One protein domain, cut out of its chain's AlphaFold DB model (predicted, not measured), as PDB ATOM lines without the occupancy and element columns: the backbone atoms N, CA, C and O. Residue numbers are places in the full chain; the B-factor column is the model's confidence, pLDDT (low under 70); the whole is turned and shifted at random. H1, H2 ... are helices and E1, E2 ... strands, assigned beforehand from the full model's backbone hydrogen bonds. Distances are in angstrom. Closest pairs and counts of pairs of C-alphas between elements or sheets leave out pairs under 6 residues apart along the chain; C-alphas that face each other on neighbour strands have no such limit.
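Overview. This is residues 24 to 95 and 115 to 171 of the 175 residues of an uncharacterized protein of Acidimicrobiales bacterium mtb01 (UniProt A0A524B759). One twisted, curled sheet of six strands wraps round helix H1, which lies in its hollow, while the long helix H4 packs slantwise on the opposite face. The short H2 is on the same face as H1, and the short H3 is beside H4. The printed part has 129 residues, with elements in the order H1 H2 E1 E2 H3 E3 E4 E5 E6 H4; the sheet runs E2 E1 E3 E4 E5 E6, with antiparallel neighbours. The class is mixed, helices and strands; the whole is compact, with a radius of gyration of the C-alphas of 13.9 A, and spans 46 by 32 by 26 A.

Along the chain. Across the sheet come E2, residues 58 to 67, 27.6 A long; E1, residues 47 to 55, 25.6 A; E3, residues 85 to 95, 28.0 A; E4, residues 116 to 126, 29.4 A; E5, residues 129 to 136, 23.3 A; and E6, residues 143 to 146. H1, residues 24 to 33, is 14.0 A long and begins at C-alpha 24 (35.843, 4.446, -42.128). H2 is residues 38 to 43 and H3 residues 70 to 74. H4, residues 153 to 169, is 24.1 A long and ends at C-alpha 169 (49.159, 21.345, -46.950).

Arrangement. E3 bends by 69 degrees at residue 91 and E4 by 55 degrees at residue 119; between them N 90 and O 121 are 2.9 A apart, within hydrogen-bond range. E1 pairs with E3 through N 50 and O 87, 2.8 A, and forms a hairpin with E2, with N 53 and O 60 at 2.9 A. E4, E5 and E6 form a meander, each strand the antiparallel neighbour of the one before: N 122 and O 133 are 2.8 A apart, N 134 and O 144 2.8 A. E2, H3 and E3 form a split strand-helix-strand unit, E1 lying between its two strands, with a right-handed crossover. The sheet curls round H1; the closest C-alphas of H1 and E5 are those of Leu 24 and Ser 131, 4.9 A. H4 is on the opposite face at a height over the sheet of 8.6 A; its closest C-alphas to E5 are Pro 155 and Val 130, 6.3 A. H3 and H4 only just touch, with 3 pairs of C-alphas within 8 A, made by residues 157 to 161 of H4 alone; Leu 74 and Trp 161 have the closest C-alphas, 5.9 A. H1 and H4 are apart. In H1, H2, H3 and H4 every O i to N i+4 pair is within hydrogen-bond range.

Size, cuts and confidence. The C-alphas farthest apart are those of Ser 115 and Gln 171, 46.4 A. Residues 96 to 114 are not printed; C-alphas 95 and 115 are 6.4 A apart across the cut. Of the links that are printed whole, none is long. The mean pLDDT of the printed part is 86.1, and residues 79 to 80, 115 and 138 to 142 are under 70.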
ATOM      1  N   LEU A  24      36.532   5.381 -43.014       93.69
ATOM      2  CA  LEU A  24      35.843   4.446 -42.128       93.69
ATOM      3  C   LEU A  24      36.820   3.588 -41.319       93.69
ATOM      4  O   LEU A  24      36.739   3.581 -40.094       93.69
ATOM      5  N   SER A  25      37.797   2.950 -41.977       91.69
ATOM      6  CA  SER A  25      38.804   2.146 -41.268       91.69
ATOM      7  C   SER A  25      39.597   2.959 -40.243       91.69
ATOM      8  O   SER A  25      39.930   2.452 -39.177       91.69
ATOM      9  N   ILE A  26      39.866   4.236 -40.536       93.56
ATOM     10  CA  ILE A  26      40.549   5.135 -39.603       93.56
ATOM     11  C   ILE A  26      39.651   5.457 -38.411       93.56
ATOM     12  O   ILE A  26      40.116   5.404 -37.276       93.56
ATOM     13  N   ALA A  27      38.384   5.800 -38.645       94.62
ATOM     14  CA  ALA A  27      37.448   6.128 -37.576       94.62
ATOM     15  C   ALA A  27      37.243   4.934 -36.628       94.62
ATOM     16  O   ALA A  27      37.309   5.101 -35.412       94.62
ATOM     17  N   GLU A  28      37.078   3.726 -37.172       92.62
ATOM     18  CA  GLU A  28      36.932   2.489 -36.394       92.62
ATOM     19  C   GLU A  28      38.206   2.141 -35.614       92.62
ATOM     20  O   GLU A  28      38.138   1.760 -34.439       92.62
ATOM     21  N   TRP A  29      39.374   2.316 -36.243       93.06
ATOM     22  CA  TRP A  29      40.658   2.096 -35.587       93.06
ATOM     23  C   TRP A  29      40.894   3.100 -34.456       93.06
ATOM     24  O   TRP A  29      41.209   2.677 -33.350       93.06
ATOM     25  N   VAL A  30      40.674   4.404 -34.676       93.50
ATOM     26  CA  VAL A  30      40.822   5.423 -33.620       93.50
ATOM     27  C   VAL A  30      39.833   5.173 -32.484       93.50
ATOM     28  O   VAL A  30      40.225   5.246 -31.321       93.50
ATOM     29  N   ASP A  31      38.569   4.859 -32.785       91.25
ATOM     30  CA  ASP A  31      37.558   4.590 -31.755       91.25
ATOM     31  C   ASP A  31      37.971   3.424 -30.842       91.25
ATOM     32  O   ASP A  31      37.770   3.483 -29.624       91.25
ATOM     33  N   SER A  32      38.584   2.397 -31.436       88.44
ATOM     34  CA  SER A  32      39.078   1.209 -30.739       88.44
ATOM     35  C   SER A  32      40.389   1.475 -29.985       88.44
ATOM     36  O   SER A  32      40.521   1.090 -28.825       88.44
ATOM     37  N   ASP A  33      41.340   2.178 -30.607       89.81
ATOM     38  CA  ASP A  33      42.674   2.464 -30.062       89.81
ATOM     39  C   ASP A  33      42.663   3.469 -28.900       89.81
ATOM     40  O   ASP A  33      43.580   3.481 -28.078       89.81
ATOM     41  N   LEU A  34      41.621   4.292 -28.762       85.62
ATOM     42  CA  LEU A  34      41.491   5.158 -27.589       85.62
ATOM     43  C   LEU A  34      41.545   4.370 -26.272       85.62
ATOM     44  O   LEU A  34      41.947   4.951 -25.271       85.62
ATOM     45  N   HIS A  35      41.163   3.082 -26.260       75.69
ATOM     46  CA  HIS A  35      41.104   2.237 -25.054       75.69
ATOM     47  C   HIS A  35      40.386   2.924 -23.872       75.69
ATOM     48  O   HIS A  35      40.646   2.638 -22.706       75.69
ATOM     49  N   GLU A  36      39.468   3.840 -24.181       78.62
ATOM     50  CA  GLU A  36      38.690   4.620 -23.229       78.62
ATOM     51  C   GLU A  36      37.237   4.159 -23.282       78.62
ATOM     52  O   GLU A  36      36.619   4.103 -24.355       78.62
ATOM     53  N   SER A  37      36.656   3.923 -22.111       74.81
ATOM     54  CA  SER A  37      35.207   3.882 -21.965       74.81
ATOM     55  C   SER A  37      34.592   5.235 -22.335       74.81
ATOM     56  O   SER A  37      35.215   6.296 -22.230       74.81
ATOM     57  N   LEU A  38      33.311   5.223 -22.700       71.75
ATOM     58  CA  LEU A  38      32.576   6.452 -22.988       71.75
ATOM     59  C   LEU A  38      32.558   7.415 -21.778       71.75
ATOM     60  O   LEU A  38      32.612   8.633 -21.948       71.75
ATOM     61  N   ALA A  39      32.566   6.881 -20.550       75.81
ATOM     62  CA  ALA A  39      32.670   7.655 -19.311       75.81
ATOM     63  C   ALA A  39      34.020   8.377 -19.179       75.81
ATOM     64  O   ALA A  39      34.072   9.517 -18.716       75.81
ATOM     65  N   GLU A  40      35.110   7.729 -19.587       80.06
ATOM     66  CA  GLU A  40      36.452   8.317 -19.578       80.06
ATOM     67  C   GLU A  40      36.596   9.392 -20.647       80.06
ATOM     68  O   GLU A  40      37.058  10.490 -20.334       80.06
ATOM     69  N   THR A  41      36.086   9.149 -21.858       78.69
ATOM     70  CA  THR A  41      36.061  10.174 -22.908       78.69
ATOM     71  C   THR A  41      35.291  11.423 -22.452       78.69
ATOM     72  O   THR A  41      35.750  12.546 -22.652       78.69
ATOM     73  N   MET A  42      34.161  11.265 -21.751       75.56
ATOM     74  CA  MET A  42      33.395  12.396 -21.200       75.56
ATOM     75  C   MET A  42      34.157  13.179 -20.118       75.56
ATOM     76  O   MET A  42      33.983  14.394 -19.994       75.56
ATOM     77  N   ARG A  43      35.023  12.518 -19.335       78.69
ATOM     78  CA  ARG A  43      35.859  13.195 -18.325       78.69
ATOM     79  C   ARG A  43      36.904  14.112 -18.950       78.69
ATOM     80  O   ARG A  43      37.294  15.075 -18.294       78.69
ATOM     81  N   TYR A  44      37.311  13.854 -20.192       74.12
ATOM     82  CA  TYR A  44      38.263  14.701 -20.911       74.12
ATOM     83  C   TYR A  44      37.706  16.118 -21.159       74.12
ATOM     84  O   TYR A  44      38.478  17.064 -21.270       74.12
ATOM     85  N   ARG A  45      36.368  16.285 -21.174       77.56
ATOM     86  CA  ARG A  45      35.649  17.574 -21.314       77.56
ATOM     87  C   ARG A  45      36.079  18.429 -22.517       77.56
ATOM     88  O   ARG A  45      35.817  19.628 -22.542       77.56
ATOM     89  N   ALA A  46      36.709  17.811 -23.509       86.81
ATOM     90  CA  ALA A  46      37.143  18.449 -24.738       86.81
ATOM     91  C   ALA A  46      37.021  17.481 -25.912       86.81
ATOM     92  O   ALA A  46      37.253  16.277 -25.777       86.81
ATOM     93  N   ALA A  47      36.662  18.028 -27.066       93.25
ATOM     94  CA  ALA A  47      36.861  17.374 -28.338       93.25
ATOM     95  C   ALA A  47      38.357  17.353 -28.675       93.25
ATOM     96  O   ALA A  47      39.125  18.216 -28.243       93.25
ATOM     97  N   ARG A  48      38.773  16.335 -29.423       94.12
ATOM     98  CA  ARG A  48      40.171  16.049 -29.752       94.12
ATOM     99  C   ARG A  48      40.307  15.845 -31.246       94.12
ATOM    100  O   ARG A  48      39.498  15.133 -31.832       94.12
ATOM    101  N   VAL A  49      41.343  16.421 -31.837       94.75
ATOM    102  CA  VAL A  49      41.736  16.141 -33.215       94.75
ATOM    103  C   VAL A  49      43.013  15.326 -33.198       94.75
ATOM    104  O   VAL A  49      44.035  15.764 -32.670       94.75
ATOM    105  N   PHE A  50      42.957  14.159 -33.821       94.19
ATOM    106  CA  PHE A  50      44.112  13.323 -34.076       94.19
ATOM    107  C   PHE A  50      44.542  13.443 -35.536       94.19
ATOM    108  O   PHE A  50      43.726  13.292 -36.444       94.19
ATOM    109  N   ALA A  51      45.829  13.683 -35.760       93.50
ATOM    110  CA  ALA A  51      46.460  13.426 -37.044       93.50
ATOM    111  C   ALA A  51      46.707  11.925 -37.162       93.50
ATOM    112  O   ALA A  51      47.296  11.348 -36.248       93.50
ATOM    113  N   VAL A  52      46.269  11.306 -38.258       93.06
ATOM    114  CA  VAL A  52      46.452   9.870 -38.500       93.06
ATOM    115  C   VAL A  52      47.363   9.660 -39.702       93.06
ATOM    116  O   VAL A  52      47.222  10.330 -40.731       93.06
ATOM    117  N   ARG A  53      48.311   8.734 -39.554       91.56
ATOM    118  CA  ARG A  53      49.264   8.326 -40.589       91.56
ATOM    119  C   ARG A  53      49.277   6.812 -40.707       91.56
ATOM    120  O   ARG A  53      49.101   6.105 -39.720       91.56
ATOM    121  N   SER A  54      49.508   6.346 -41.918       87.12
ATOM    122  CA  SER A  54      49.735   4.957 -42.265       87.12
ATOM    123  C   SER A  54      51.212   4.754 -42.581       87.12
ATOM    124  O   SER A  54      51.793   5.477 -43.392       87.12
ATOM    125  N   ASP A  55      51.825   3.779 -41.918       82.00
ATOM    126  CA  ASP A  55      53.165   3.291 -42.234       82.00
ATOM    127  C   ASP A  55      53.068   1.802 -42.579       82.00
ATOM    128  O   ASP A  55      53.084   0.916 -41.724       82.00
ATOM    129  N   GLY A  56      52.848   1.521 -43.865       75.50
ATOM    130  CA  GLY A  56      52.565   0.167 -44.337       75.50
ATOM    131  C   GLY A  56      51.262  -0.387 -43.732       75.50
ATOM    132  O   GLY A  56      50.202   0.177 -44.004       75.50
ATOM    133  N   PRO A  57      51.299  -1.508 -42.980       72.06
ATOM    134  CA  PRO A  57      50.108  -2.101 -42.365       72.06
ATOM    135  C   PRO A  57      49.673  -1.418 -41.059       72.06
ATOM    136  O   PRO A  57      48.610  -1.765 -40.536       72.06
ATOM    137  N   ASP A  58      50.486  -0.505 -40.526       82.81
ATOM    138  CA  ASP A  58      50.316   0.046 -39.187       82.81
ATOM    139  C   ASP A  58      49.755   1.473 -39.258       82.81
ATOM    140  O   ASP A  58      50.116   2.269 -40.129       82.81
ATOM    141  N   LEU A  59      48.840   1.789 -38.339       89.81
ATOM    142  CA  LEU A  59      48.283   3.128 -38.167       89.81
ATOM    143  C   LEU A  59      48.877   3.770 -36.915       89.81
ATOM    144  O   LEU A  59      48.953   3.150 -35.854       89.81
ATOM    145  N   GLU A  60      49.255   5.037 -37.040       91.94
ATOM    146  CA  GLU A  60      49.713   5.872 -35.936       91.94
ATOM    147  C   GLU A  60      48.832   7.115 -35.820       91.94
ATOM    148  O   GLU A  60      48.366   7.665 -36.823       91.94
ATOM    149  N   ARG A  61      48.636   7.594 -34.584       92.25
ATOM    150  CA  ARG A  61      47.946   8.861 -34.323       92.25
ATOM    151  C   ARG A  61      48.679   9.762 -33.342       92.25
ATOM    152  O   ARG A  61      49.201   9.308 -32.328       92.25
ATOM    153  N   GLU A  62      48.612  11.062 -33.600       92.19
ATOM    154  CA  GLU A  62      49.125  12.126 -32.732       92.19
ATOM    155  C   GLU A  62      47.981  13.088 -32.391       92.19
ATOM    156  O   GLU A  62      47.230  13.491 -33.277       92.19
ATOM    157  N   LEU A  63      47.821  13.468 -31.117       92.56
ATOM    158  CA  LEU A  63      46.884  14.528 -30.731       92.56
ATOM    159  C   LEU A  63      47.445  15.877 -31.199       92.56
ATOM    160  O   LEU A  63      48.480  16.305 -30.696       92.56
ATOM    161  N   VAL A  64      46.756  16.546 -32.123       92.50
ATOM    162  CA  VAL A  64      47.236  17.799 -32.738       92.50
ATOM    163  C   VAL A  64      46.429  19.031 -32.347       92.50
ATOM    164  O   VAL A  64      46.930  20.144 -32.488       92.50
ATOM    165  N   ASP A  65      45.205  18.855 -31.848       92.75
ATOM    166  CA  ASP A  65      44.403  19.947 -31.293       92.75
ATOM    167  C   ASP A  65      43.349  19.413 -30.309       92.75
ATOM    168  O   ASP A  65      42.951  18.243 -30.364       92.75
ATOM    169  N   SER A  66      42.883  20.269 -29.403       93.69
ATOM    170  CA  SER A  66      41.788  19.962 -28.486       93.69
ATOM    171  C   SER A  66      41.084  21.229 -28.010       93.69
ATOM    172  O   SER A  66      41.739  22.209 -27.657       93.69
ATOM    173  N   ASP A  67      39.756  21.192 -27.929       93.75
ATOM    174  CA  ASP A  67      38.951  22.287 -27.386       93.75
ATOM    175  C   ASP A  67      37.679  21.741 -26.735       93.75
ATOM    176  O   ASP A  67      37.102  20.756 -27.187       93.75
ATOM    177  N   SER A  68      37.220  22.405 -25.676       90.31
ATOM    178  CA  SER A  68      35.909  22.156 -25.066       90.31
ATOM    179  C   SER A  68      34.735  22.296 -26.042       90.31
ATOM    180  O   SER A  68      33.708  21.648 -25.855       90.31
ATOM    181  N   ASP A  69      34.886  23.128 -27.072       89.25
ATOM    182  CA  ASP A  69      33.904  23.365 -28.121       89.25
ATOM    183  C   ASP A  69      34.375  22.721 -29.444       89.25
ATOM    184  O   ASP A  69      35.300  23.238 -30.086       89.25
ATOM    185  N   PRO A  70      33.743  21.616 -29.894       88.25
ATOM    186  CA  PRO A  70      34.130  20.931 -31.126       88.25
ATOM    187  C   PRO A  70      34.011  21.828 -32.362       88.25
ATOM    188  O   PRO A  70      34.787  21.682 -33.304       88.25
ATOM    189  N   TYR A  71      33.094  22.798 -32.367       88.31
ATOM    190  CA  TYR A  71      32.915  23.683 -33.514       88.31
ATOM    191  C   TYR A  71      34.061  24.683 -33.637       88.31
ATOM    192  O   TYR A  71      34.448  25.035 -34.749       88.31
ATOM    193  N   ARG A  72      34.686  25.085 -32.522       91.06
ATOM    194  CA  ARG A  72      35.897  25.916 -32.575       91.06
ATOM    195  C   ARG A  72      37.094  25.174 -33.157       91.06
ATOM    196  O   ARG A  72      37.976  25.838 -33.705       91.06
ATOM    197  N   LEU A  73      37.159  23.847 -33.043       90.75
ATOM    198  CA  LEU A  73      38.206  23.055 -33.701       90.75
ATOM    199  C   LEU A  73      38.061  23.124 -35.221       90.75
ATOM    200  O   LEU A  73      39.036  23.372 -35.919       90.75
ATOM    201  N   LEU A  74      36.828  23.043 -35.729       90.38
ATOM    202  CA  LEU A  74      36.542  23.127 -37.167       90.38
ATOM    203  C   LEU A  74      36.852  24.505 -37.784       90.38
ATOM    204  O   LEU A  74      36.923  24.632 -39.003       90.38
ATOM    205  N   THR A  75      37.062  25.540 -36.963       90.19
ATOM    206  CA  THR A  75      37.464  26.884 -37.429       90.19
ATOM    207  C   THR A  75      38.977  27.087 -37.528       90.19
ATOM    208  O   THR A  75      39.424  28.132 -38.001       90.19
ATOM    209  N   ARG A  76      39.778  26.123 -37.065       89.56
ATOM    210  CA  ARG A  76      41.239  26.225 -36.995       89.56
ATOM    211  C   ARG A  76      41.883  25.112 -37.809       89.56
ATOM    212  O   ARG A  76      41.366  24.003 -37.887       89.56
ATOM    213  N   ILE A  77      43.020  25.416 -38.423       85.12
ATOM    214  CA  ILE A  77      43.821  24.422 -39.136       85.12
ATOM    215  C   ILE A  77      44.878  23.902 -38.157       85.12
ATOM    216  O   ILE A  77      45.696  24.710 -37.702       85.12
ATOM    217  N   PRO A  78      44.862  22.604 -37.792       76.56
ATOM    218  CA  PRO A  78      45.889  22.036 -36.928       76.56
ATOM    219  C   PRO A  78      47.272  22.141 -37.587       76.56
ATOM    220  O   PRO A  78      47.388  22.263 -38.809       76.56
ATOM    221  N   VAL A  79      48.328  22.123 -36.767       69.62
ATOM    222  CA  VAL A  79      49.719  22.331 -37.206       69.62
ATOM    223  C   VAL A  79      50.072  21.423 -38.390       69.62
ATOM    224  O   VAL A  79      49.785  20.228 -38.384       69.62
ATOM    225  N   TRP A  80      50.717  22.006 -39.405       66.50
ATOM    226  CA  TRP A  80      51.093  21.319 -40.641       66.50
ATOM    227  C   TRP A  80      52.002  20.113 -40.380       66.50
ATOM    228  O   TRP A  80      53.108  20.258 -39.853       66.50
ATOM    229  N   ARG A  81      51.542  18.929 -40.805       71.00
ATOM    230  CA  ARG A  81      52.330  17.700 -40.958       71.00
ATOM    231  C   ARG A  81      51.782  16.871 -42.131       71.00
ATOM    232  O   ARG A  81      50.599  16.991 -42.452       71.00
ATOM    233  N   PRO A  82      52.605  16.027 -42.778       79.62
ATOM    234  CA  PRO A  82      52.104  15.020 -43.706       79.62
ATOM    235  C   PRO A  82      51.218  14.026 -42.945       79.62
ATOM    236  O   PRO A  82      51.710  13.303 -42.081       79.62
ATOM    237  N   VAL A  83      49.922  14.023 -43.247       88.62
ATOM    238  CA  VAL A  83      48.907  13.156 -42.630       88.62
ATOM    239  C   VAL A  83      48.056  12.510 -43.711       88.62
ATOM    240  O   VAL A  83      47.839  13.116 -44.763       88.62
ATOM    241  N   ASP A  84      47.560  11.308 -43.433       91.00
ATOM    242  CA  ASP A  84      46.637  10.595 -44.320       91.00
ATOM    243  C   ASP A  84      45.180  10.932 -44.003       91.00
ATOM    244  O   ASP A  84      44.323  10.844 -44.878       91.00
ATOM    245  N   ALA A  85      44.896  11.332 -42.760       93.50
ATOM    246  CA  ALA A  85      43.586  11.799 -42.333       93.50
ATOM    247  C   ALA A  85      43.669  12.669 -41.077       93.50
ATOM    248  O   ALA A  85      44.635  12.615 -40.309       93.50
ATOM    249  N   LEU A  86      42.597  13.422 -40.837       94.75
ATOM    250  CA  LEU A  86      42.289  13.988 -39.527       94.75
ATOM    251  C   LEU A  86      41.116  13.221 -38.921       94.75
ATOM    252  O   LEU A  86      40.156  12.894 -39.617       94.75
ATOM    253  N   CYS A  87      41.186  12.944 -37.622       95.56
ATOM    254  CA  CYS A  87      40.138  12.257 -36.883       95.56
ATOM    255  C   CYS A  87      39.672  13.109 -35.698       95.56
ATOM    256  O   CYS A  87      40.435  13.361 -34.764       95.56
ATOM    257  N   LEU A  88      38.423  13.571 -35.749       95.75
ATOM    258  CA  LEU A  88      37.760  14.310 -34.682       95.75
ATOM    259  C   LEU A  88      37.051  13.329 -33.747       95.75
ATOM    260  O   LEU A  88      36.163  12.591 -34.165       95.75
ATOM    261  N   VAL A  89      37.393  13.383 -32.466       94.94
ATOM    262  CA  VAL A  89      36.711  12.647 -31.402       94.94
ATOM    263  C   VAL A  89      35.993  13.647 -30.515       94.94
ATOM    264  O   VAL A  89      36.623  14.515 -29.910       94.94
ATOM    265  N   MET A  90      34.678  13.514 -30.406       93.00
ATOM    266  CA  MET A  90      33.846  14.375 -29.573       93.00
ATOM    267  C   MET A  90      32.746  13.580 -28.883       93.00
ATOM    268  O   MET A  90      32.475  12.425 -29.209       93.00
ATOM    269  N   THR A  91      32.096  14.212 -27.916       89.81
ATOM    270  CA  THR A  91      30.911  13.662 -27.270       89.81
ATOM    271  C   THR A  91      29.700  14.524 -27.566       89.81
ATOM    272  O   THR A  91      29.807  15.735 -27.760       89.81
ATOM    273  N   GLY A  92      28.534  13.892 -27.624       87.12
ATOM    274  CA  GLY A  92      27.305  14.558 -28.023       87.12
ATOM    275  C   GLY A  92      26.060  13.881 -27.479       87.12
ATOM    276  O   GLY A  92      26.122  13.015 -26.601       87.12
ATOM    277  N   TRP A  93      24.934  14.332 -28.013       86.12
ATOM    278  CA  TRP A  93      23.620  13.740 -27.836       86.12
ATOM    279  C   TRP A  93      23.078  13.391 -29.218       86.12
ATOM    280  O   TRP A  93      23.197  14.208 -30.131       86.12
ATOM    281  N   MET A  94      22.482  12.216 -29.354       82.06
ATOM    282  CA  MET A  94      21.803  11.770 -30.567       82.06
ATOM    283  C   MET A  94      20.375  11.377 -30.200       82.06
ATOM    284  O   MET A  94      20.154  10.888 -29.096       82.06
ATOM    285  N   SER A  95      19.401  11.623 -31.074       76.50
ATOM    286  CA  SER A  95      18.054  11.081 -30.878       76.50
ATOM    287  C   SER A  95      18.107   9.561 -30.958       76.50
ATOM    288  O   SER A  95      18.801   9.025 -31.827       76.50
ATOM    289  N   SER A 115      14.384  11.291 -25.359       66.62
ATOM    290  CA  SER A 115      15.306  10.192 -25.144       66.62
ATOM    291  C   SER A 115      16.480  10.357 -26.101       66.62
ATOM    292  O   SER A 115      16.789   9.577 -27.000       66.62
ATOM    293  N   ARG A 116      17.177  11.471 -25.898       75.19
ATOM    294  CA  ARG A 116      18.501  11.680 -26.435       75.19
ATOM    295  C   ARG A 116      19.431  10.739 -25.702       75.19
ATOM    296  O   ARG A 116      19.515  10.751 -24.476       75.19
ATOM    297  N   GLU A 117      20.191   9.976 -26.456       81.31
ATOM    298  CA  GLU A 117      21.235   9.129 -25.919       81.31
ATOM    299  C   GLU A 117      22.588   9.836 -25.994       81.31
ATOM    300  O   GLU A 117      22.895  10.593 -26.925       81.31
ATOM    301  N   ARG A 118      23.420   9.614 -24.973       85.50
ATOM    302  CA  ARG A 118      24.805  10.088 -24.988       85.50
ATOM    303  C   ARG A 118      25.624   9.242 -25.945       85.50
ATOM    304  O   ARG A 118      25.597   8.015 -25.879       85.50
ATOM    305  N   VAL A 119      26.427   9.914 -26.762       87.81
ATOM    306  CA  VAL A 119      27.287   9.259 -27.749       87.81
ATOM    307  C   VAL A 119      28.712   9.802 -27.718       87.81
ATOM    308  O   VAL A 119      28.941  10.970 -27.384       87.81
ATOM    309  N   ARG A 120      29.673   8.959 -28.106       90.75
ATOM    310  CA  ARG A 120      30.967   9.398 -28.644       90.75
ATOM    311  C   ARG A 120      30.891   9.309 -30.151       90.75
ATOM    312  O   ARG A 120      30.464   8.295 -30.689       90.75
ATOM    313  N   VAL A 121      31.324  10.377 -30.794       92.56
ATOM    314  CA  VAL A 121      31.448  10.477 -32.238       92.56
ATOM    315  C   VAL A 121      32.934  10.479 -32.557       92.56
ATOM    316  O   VAL A 121      33.671  11.326 -32.049       92.56
ATOM    317  N   THR A 122      33.348   9.537 -33.392       95.00
ATOM    318  CA  THR A 122      34.692   9.442 -33.954       95.00
ATOM    319  C   THR A 122      34.561   9.627 -35.460       95.00
ATOM    320  O   THR A 122      34.053   8.755 -36.156       95.00
ATOM    321  N   ALA A 123      34.951  10.792 -35.964       96.56
ATOM    322  CA  ALA A 123      34.776  11.176 -37.358       96.56
ATOM    323  C   ALA A 123      36.130  11.342 -38.040       96.56
ATOM    324  O   ALA A 123      36.917  12.203 -37.649       96.56
ATOM    325  N   ALA A 124      36.390  10.551 -39.074       96.56
ATOM    326  CA  ALA A 124      37.599  10.665 -39.877       96.56
ATOM    327  C   ALA A 124      37.300  11.375 -41.196       96.56
ATOM    328  O   ALA A 124      36.250  11.161 -41.807       96.56
ATOM    329  N   VAL A 125      38.245  12.193 -41.652       95.62
ATOM    330  CA  VAL A 125      38.179  12.879 -42.939       95.62
ATOM    331  C   VAL A 125      39.516  12.803 -43.670       95.62
ATOM    332  O   VAL A 125      40.573  13.012 -43.069       95.62
ATOM    333  N   ASN A 126      39.459  12.497 -44.965       93.56
ATOM    334  CA  ASN A 126      40.596  12.556 -45.881       93.56
ATOM    335  C   ASN A 126      40.151  12.858 -47.327       93.56
ATOM    336  O   ASN A 126      38.992  13.187 -47.582       93.56
ATOM    337  N   ASP A 127      41.068  12.700 -48.286       92.19
ATOM    338  CA  ASP A 127      40.830  12.930 -49.719       92.19
ATOM    339  C   ASP A 127      39.727  12.034 -50.336       92.19
ATOM    340  O   ASP A 127      39.216  12.345 -51.410       92.19
ATOM    341  N   GLN A 128      39.341  10.934 -49.681       92.12
ATOM    342  CA  GLN A 128      38.249  10.044 -50.103       92.12
ATOM    343  C   GLN A 128      36.880  10.458 -49.546       92.12
ATOM    344  O   GLN A 128      35.861   9.990 -50.051       92.12
ATOM    345  N   GLY A 129      36.832  11.317 -48.522       93.81
ATOM    346  CA  GLY A 129      35.588  11.789 -47.919       93.81
ATOM    347  C   GLY A 129      35.597  11.755 -46.394       93.81
ATOM    348  O   GLY A 129      36.636  11.908 -45.757       93.81
ATOM    349  N   VAL A 130      34.405  11.586 -45.819       95.31
ATOM    350  CA  VAL A 130      34.154  11.571 -44.372       95.31
ATOM    351  C   VAL A 130      33.486  10.254 -44.014       95.31
ATOM    352  O   VAL A 130      32.582   9.826 -44.723       95.31
ATOM    353  N   SER A 131      33.884   9.661 -42.894       96.19
ATOM    354  CA  SER A 131      33.130   8.584 -42.254       96.19
ATOM    355  C   SER A 131      33.020   8.850 -40.762       96.19
ATOM    356  O   SER A 131      33.887   9.494 -40.166       96.19
ATOM    357  N   VAL A 132      31.944   8.354 -40.160       94.38
ATOM    358  CA  VAL A 132      31.627   8.603 -38.756       94.38
ATOM    359  C   VAL A 132      31.320   7.288 -38.061       94.38
ATOM    360  O   VAL A 132      30.542   6.483 -38.558       94.38
ATOM    361  N   VAL A 133      31.913   7.102 -36.891       92.69
ATOM    362  CA  VAL A 133      31.624   6.012 -35.966       92.69
ATOM    363  C   VAL A 133      30.963   6.604 -34.727       92.69
ATOM    364  O   VAL A 133      31.479   7.556 -34.135       92.69
ATOM    365  N   VAL A 134      29.815   6.058 -34.341       91.00
ATOM    366  CA  VAL A 134      29.027   6.505 -33.192       91.00
ATOM    367  C   VAL A 134      28.949   5.379 -32.173       91.00
ATOM    368  O   VAL A 134      28.406   4.314 -32.449       91.00
ATOM    369  N   ARG A 135      29.467   5.623 -30.967       87.81
ATOM    370  CA  ARG A 135      29.383   4.693 -29.837       87.81
ATOM    371  C   ARG A 135      28.357   5.192 -28.827       87.81
ATOM    372  O   ARG A 135      28.544   6.265 -28.245       87.81
ATOM    373  N   ARG A 136      27.297   4.411 -28.613       85.12
ATOM    374  CA  ARG A 136      26.147   4.760 -27.757       85.12
ATOM    375  C   ARG A 136      26.348   4.327 -26.300       85.12
ATOM    376  O   ARG A 136      27.006   3.321 -26.034       85.12
ATOM    377  N   TRP A 137      25.776   5.086 -25.360       75.12
ATOM    378  CA  TRP A 137      25.877   4.837 -23.914       75.12
ATOM    379  C   TRP A 137      24.970   3.704 -23.420       75.12
ATOM    380  O   TRP A 137      25.442   2.814 -22.718       75.12
ATOM    381  N   ASP A 138      23.688   3.716 -23.796       64.56
ATOM    382  CA  ASP A 138      22.661   2.859 -23.177       64.56
ATOM    383  C   ASP A 138      22.629   1.419 -23.724       64.56
ATOM    384  O   ASP A 138      21.954   0.557 -23.168       64.56
ATOM    385  N   LEU A 139      23.374   1.134 -24.798       60.34
ATOM    386  CA  LEU A 139      23.345  -0.141 -25.525       60.34
ATOM    387  C   LEU A 139      24.669  -0.916 -25.424       60.34
ATOM    388  O   LEU A 139      25.179  -1.393 -26.434       60.34
ATOM    389  N   GLU A 140      25.265  -0.998 -24.231       62.62
ATOM    390  CA  GLU A 140      26.507  -1.763 -23.976       62.62
ATOM    391  C   GLU A 140      27.666  -1.434 -24.946       62.62
ATOM    392  O   GLU A 140      28.508  -2.274 -25.259       62.62
ATOM    393  N   GLY A 141      27.734  -0.197 -25.452       60.00
ATOM    394  CA  GLY A 141      28.778   0.210 -26.393       60.00
ATOM    395  C   GLY A 141      28.591  -0.293 -27.827       60.00
ATOM    396  O   GLY A 141      29.588  -0.367 -28.555       60.00
ATOM    397  N   ARG A 142      27.351  -0.591 -28.259       69.00
ATOM    398  CA  ARG A 142      27.025  -0.735 -29.689       69.00
ATOM    399  C   ARG A 142      27.589   0.443 -30.481       69.00
ATOM    400  O   ARG A 142      27.558   1.596 -30.039       69.00
ATOM    401  N   THR A 143      28.156   0.094 -31.624       77.25
ATOM    402  CA  THR A 143      28.883   0.999 -32.502       77.25
ATOM    403  C   THR A 143      28.175   1.007 -33.846       77.25
ATOM    404  O   THR A 143      28.060  -0.047 -34.469       77.25
ATOM    405  N   ASP A 144      27.699   2.175 -34.265       83.31
ATOM    406  CA  ASP A 144      27.179   2.384 -35.612       83.31
ATOM    407  C   ASP A 144      28.247   3.057 -36.465       83.31
ATOM    408  O   ASP A 144      28.871   4.034 -36.044       83.31
ATOM    409  N   SER A 145      28.434   2.540 -37.672       84.75
ATOM    410  CA  SER A 145      29.418   3.024 -38.632       84.75
ATOM    411  C   SER A 145      28.704   3.580 -39.861       84.75
ATOM    412  O   SER A 145      27.978   2.863 -40.548       84.75
ATOM    413  N   PHE A 146      28.951   4.850 -40.172       87.56
ATOM    414  CA  PHE A 146      28.413   5.553 -41.334       87.56
ATOM    415  C   PHE A 146      29.552   5.847 -42.307       87.56
ATOM    416  O   PHE A 146      30.337   6.783 -42.116       87.56
ATOM    417  N   ALA A 147      29.664   5.021 -43.348       78.12
ATOM    418  CA  ALA A 147      30.759   5.084 -44.317       78.12
ATOM    419  C   ALA A 147      30.785   6.390 -45.131       78.12
ATOM    420  O   ALA A 147      31.854   6.837 -45.534       78.12
ATOM    421  N   ASP A 148      29.631   7.014 -45.353       79.06
ATOM    422  CA  ASP A 148      29.460   8.297 -46.050       79.06
ATOM    423  C   ASP A 148      29.482   9.522 -45.112       79.06
ATOM    424  O   ASP A 148      29.449  10.673 -45.570       79.06
ATOM    425  N   GLY A 149      29.564   9.264 -43.803       72.12
ATOM    426  CA  GLY A 149      29.512  10.250 -42.732       72.12
ATOM    427  C   GLY A 149      28.097  10.622 -42.278       72.12
ATOM    428  O   GLY A 149      27.975  11.466 -41.390       72.12
ATOM    429  N   GLY A 150      27.057   9.998 -42.844       81.06
ATOM    430  CA  GLY A 150      25.655  10.327 -42.597       81.06
ATOM    431  C   GLY A 150      25.181  11.595 -43.319       81.06
ATOM    432  O   GLY A 150      25.894  12.189 -44.133       81.06
ATOM    433  N   GLU A 151      23.957  12.026 -43.008       78.62
ATOM    434  CA  GLU A 151      23.335  13.221 -43.590       78.62
ATOM    435  C   GLU A 151      23.429  14.443 -42.656       78.62
ATOM    436  O   GLU A 151      23.386  14.326 -41.430       78.62
ATOM    437  N   GLY A 152      23.531  15.642 -43.243       83.81
ATOM    438  CA  GLY A 152      23.434  16.921 -42.532       83.81
ATOM    439  C   GLY A 152      24.710  17.773 -42.520       83.81
ATOM    440  O   GLY A 152      25.694  17.501 -43.202       83.81
ATOM    441  N   ILE A 153      24.683  18.840 -41.714       86.38
ATOM    442  CA  ILE A 153      25.708  19.904 -41.706       86.38
ATOM    443  C   ILE A 153      27.062  19.413 -41.168       86.38
ATOM    444  O   ILE A 153      28.112  19.929 -41.544       86.38
ATOM    445  N   PHE A 154      27.068  18.421 -40.278       89.06
ATOM    446  CA  PHE A 154      28.292  17.937 -39.638       89.06
ATOM    447  C   PHE A 154      29.305  17.309 -40.623       89.06
ATOM    448  O   PHE A 154      30.441  17.792 -40.671       89.06
ATOM    449  N   PRO A 155      28.944  16.305 -41.450       90.12
ATOM    450  CA  PRO A 155      29.864  15.767 -42.453       90.12
ATOM    451  C   PRO A 155      30.270  16.810 -43.505       90.12
ATOM    452  O   PRO A 155      31.408  16.792 -43.975       90.12
ATOM    453  N   GLU A 156      29.400  17.765 -43.849       91.62
ATOM    454  CA  GLU A 156      29.763  18.882 -44.734       91.62
ATOM    455  C   GLU A 156      30.833  19.786 -44.115       91.62
ATOM    456  O   GLU A 156      31.825  20.108 -44.773       91.62
ATOM    457  N   ALA A 157      30.686  20.144 -42.837       93.00
ATOM    458  CA  ALA A 157      31.661  20.955 -42.118       93.00
ATOM    459  C   ALA A 157      33.039  20.276 -42.065       93.00
ATOM    460  O   ALA A 157      34.055  20.940 -42.268       93.00
ATOM    461  N   LEU A 158      33.084  18.953 -41.876       94.31
ATOM    462  CA  LEU A 158      34.329  18.180 -41.913       94.31
ATOM    463  C   LEU A 158      34.991  18.198 -43.299       94.31
ATOM    464  O   LEU A 158      36.208  18.360 -43.387       94.31
ATOM    465  N   ARG A 159      34.214  18.101 -44.389       94.25
ATOM    466  CA  ARG A 159      34.743  18.211 -45.767       94.25
ATOM    467  C   ARG A 159      35.322  19.598 -46.044       94.25
ATOM    468  O   ARG A 159      36.399  19.712 -46.635       94.25
ATOM    469  N   VAL A 160      34.630  20.653 -45.609       93.81
ATOM    470  CA  VAL A 160      35.113  22.040 -45.729       93.81
ATOM    471  C   VAL A 160      36.402  22.226 -44.932       93.81
ATOM    472  O   VAL A 160      37.371  22.785 -45.446       93.81
ATOM    473  N   TRP A 161      36.440  21.709 -43.705       94.44
ATOM    474  CA  TRP A 161      37.614  21.768 -42.842       94.44
ATOM    475  C   TRP A 161      38.821  21.036 -43.447       94.44
ATOM    476  O   TRP A 161      39.906  21.616 -43.522       94.44
ATOM    477  N   TRP A 162      38.633  19.824 -43.984       93.81
ATOM    478  CA  TRP A 162      39.688  19.102 -44.706       93.81
ATOM    479  C   TRP A 162      40.170  19.856 -45.940       93.81
ATOM    480  O   TRP A 162      41.370  19.953 -46.163       93.81
ATOM    481  N   THR A 163      39.260  20.454 -46.710       92.69
ATOM    482  CA  THR A 163      39.629  21.261 -47.884       92.69
ATOM    483  C   THR A 163      40.521  22.438 -47.489       92.69
ATOM    484  O   THR A 163      41.508  22.726 -48.165       92.69
ATOM    485  N   ALA A 164      40.208  23.110 -46.380       91.62
ATOM    486  CA  ALA A 164      41.024  24.205 -45.872       91.62
ATOM    487  C   ALA A 164      42.392  23.715 -45.360       91.62
ATOM    488  O   ALA A 164      43.412  24.344 -45.646       91.62
ATOM    489  N   PHE A 165      42.436  22.572 -44.669       90.81
ATOM    490  CA  PHE A 165      43.687  21.936 -44.244       90.81
ATOM    491  C   PHE A 165      44.553  21.530 -45.444       90.81
ATOM    492  O   PHE A 165      45.743  21.839 -45.489       90.81
ATOM    493  N   ASP A 166      43.957  20.901 -46.452       88.19
ATOM    494  CA  ASP A 166      44.630  20.449 -47.664       88.19
ATOM    495  C   ASP A 166      45.142  21.622 -48.516       88.19
ATOM    496  O   ASP A 166      46.246  21.567 -49.060       88.19
ATOM    497  N   ALA A 167      44.400  22.732 -48.559       87.69
ATOM    498  CA  ALA A 167      44.863  23.961 -49.192       87.69
ATOM    499  C   ALA A 167      46.151  24.483 -48.539       87.69
ATOM    500  O   ALA A 167      47.069  24.870 -49.258       87.69
ATOM    501  N   VAL A 168      46.246  24.448 -47.203       85.31
ATOM    502  CA  VAL A 168      47.472  24.798 -46.463       85.31
ATOM    503  C   VAL A 168      48.569  23.756 -46.700       85.31
ATOM    504  O   VAL A 168      49.709  24.124 -46.962       85.31
ATOM    505  N   ARG A 169      48.228  22.461 -46.698       79.44
ATOM    506  CA  ARG A 169      49.159  21.345 -46.950       79.44
ATOM    507  C   ARG A 169      49.844  21.433 -48.312       79.44
ATOM    508  O   ARG A 169      51.007  21.060 -48.426       79.44
ATOM    509  N   ARG A 170      49.118  21.882 -49.339       76.00
ATOM    510  CA  ARG A 170      49.604  22.005 -50.723       76.00
ATOM    511  C   ARG A 170      50.340  23.312 -50.997       76.00
ATOM    512  O   ARG A 170      50.866  23.466 -52.099       76.00
ATOM    513  N   GLN A 171      50.383  24.251 -50.047       74.31
ATOM    514  CA  GLN A 171      51.249  25.411 -50.206       74.31
ATOM    515  C   GLN A 171      52.699  24.915 -50.205       74.31
ATOM    516  O   GLN A 171      53.109  24.264 -49.243       74.31
TER     517      GLN A 171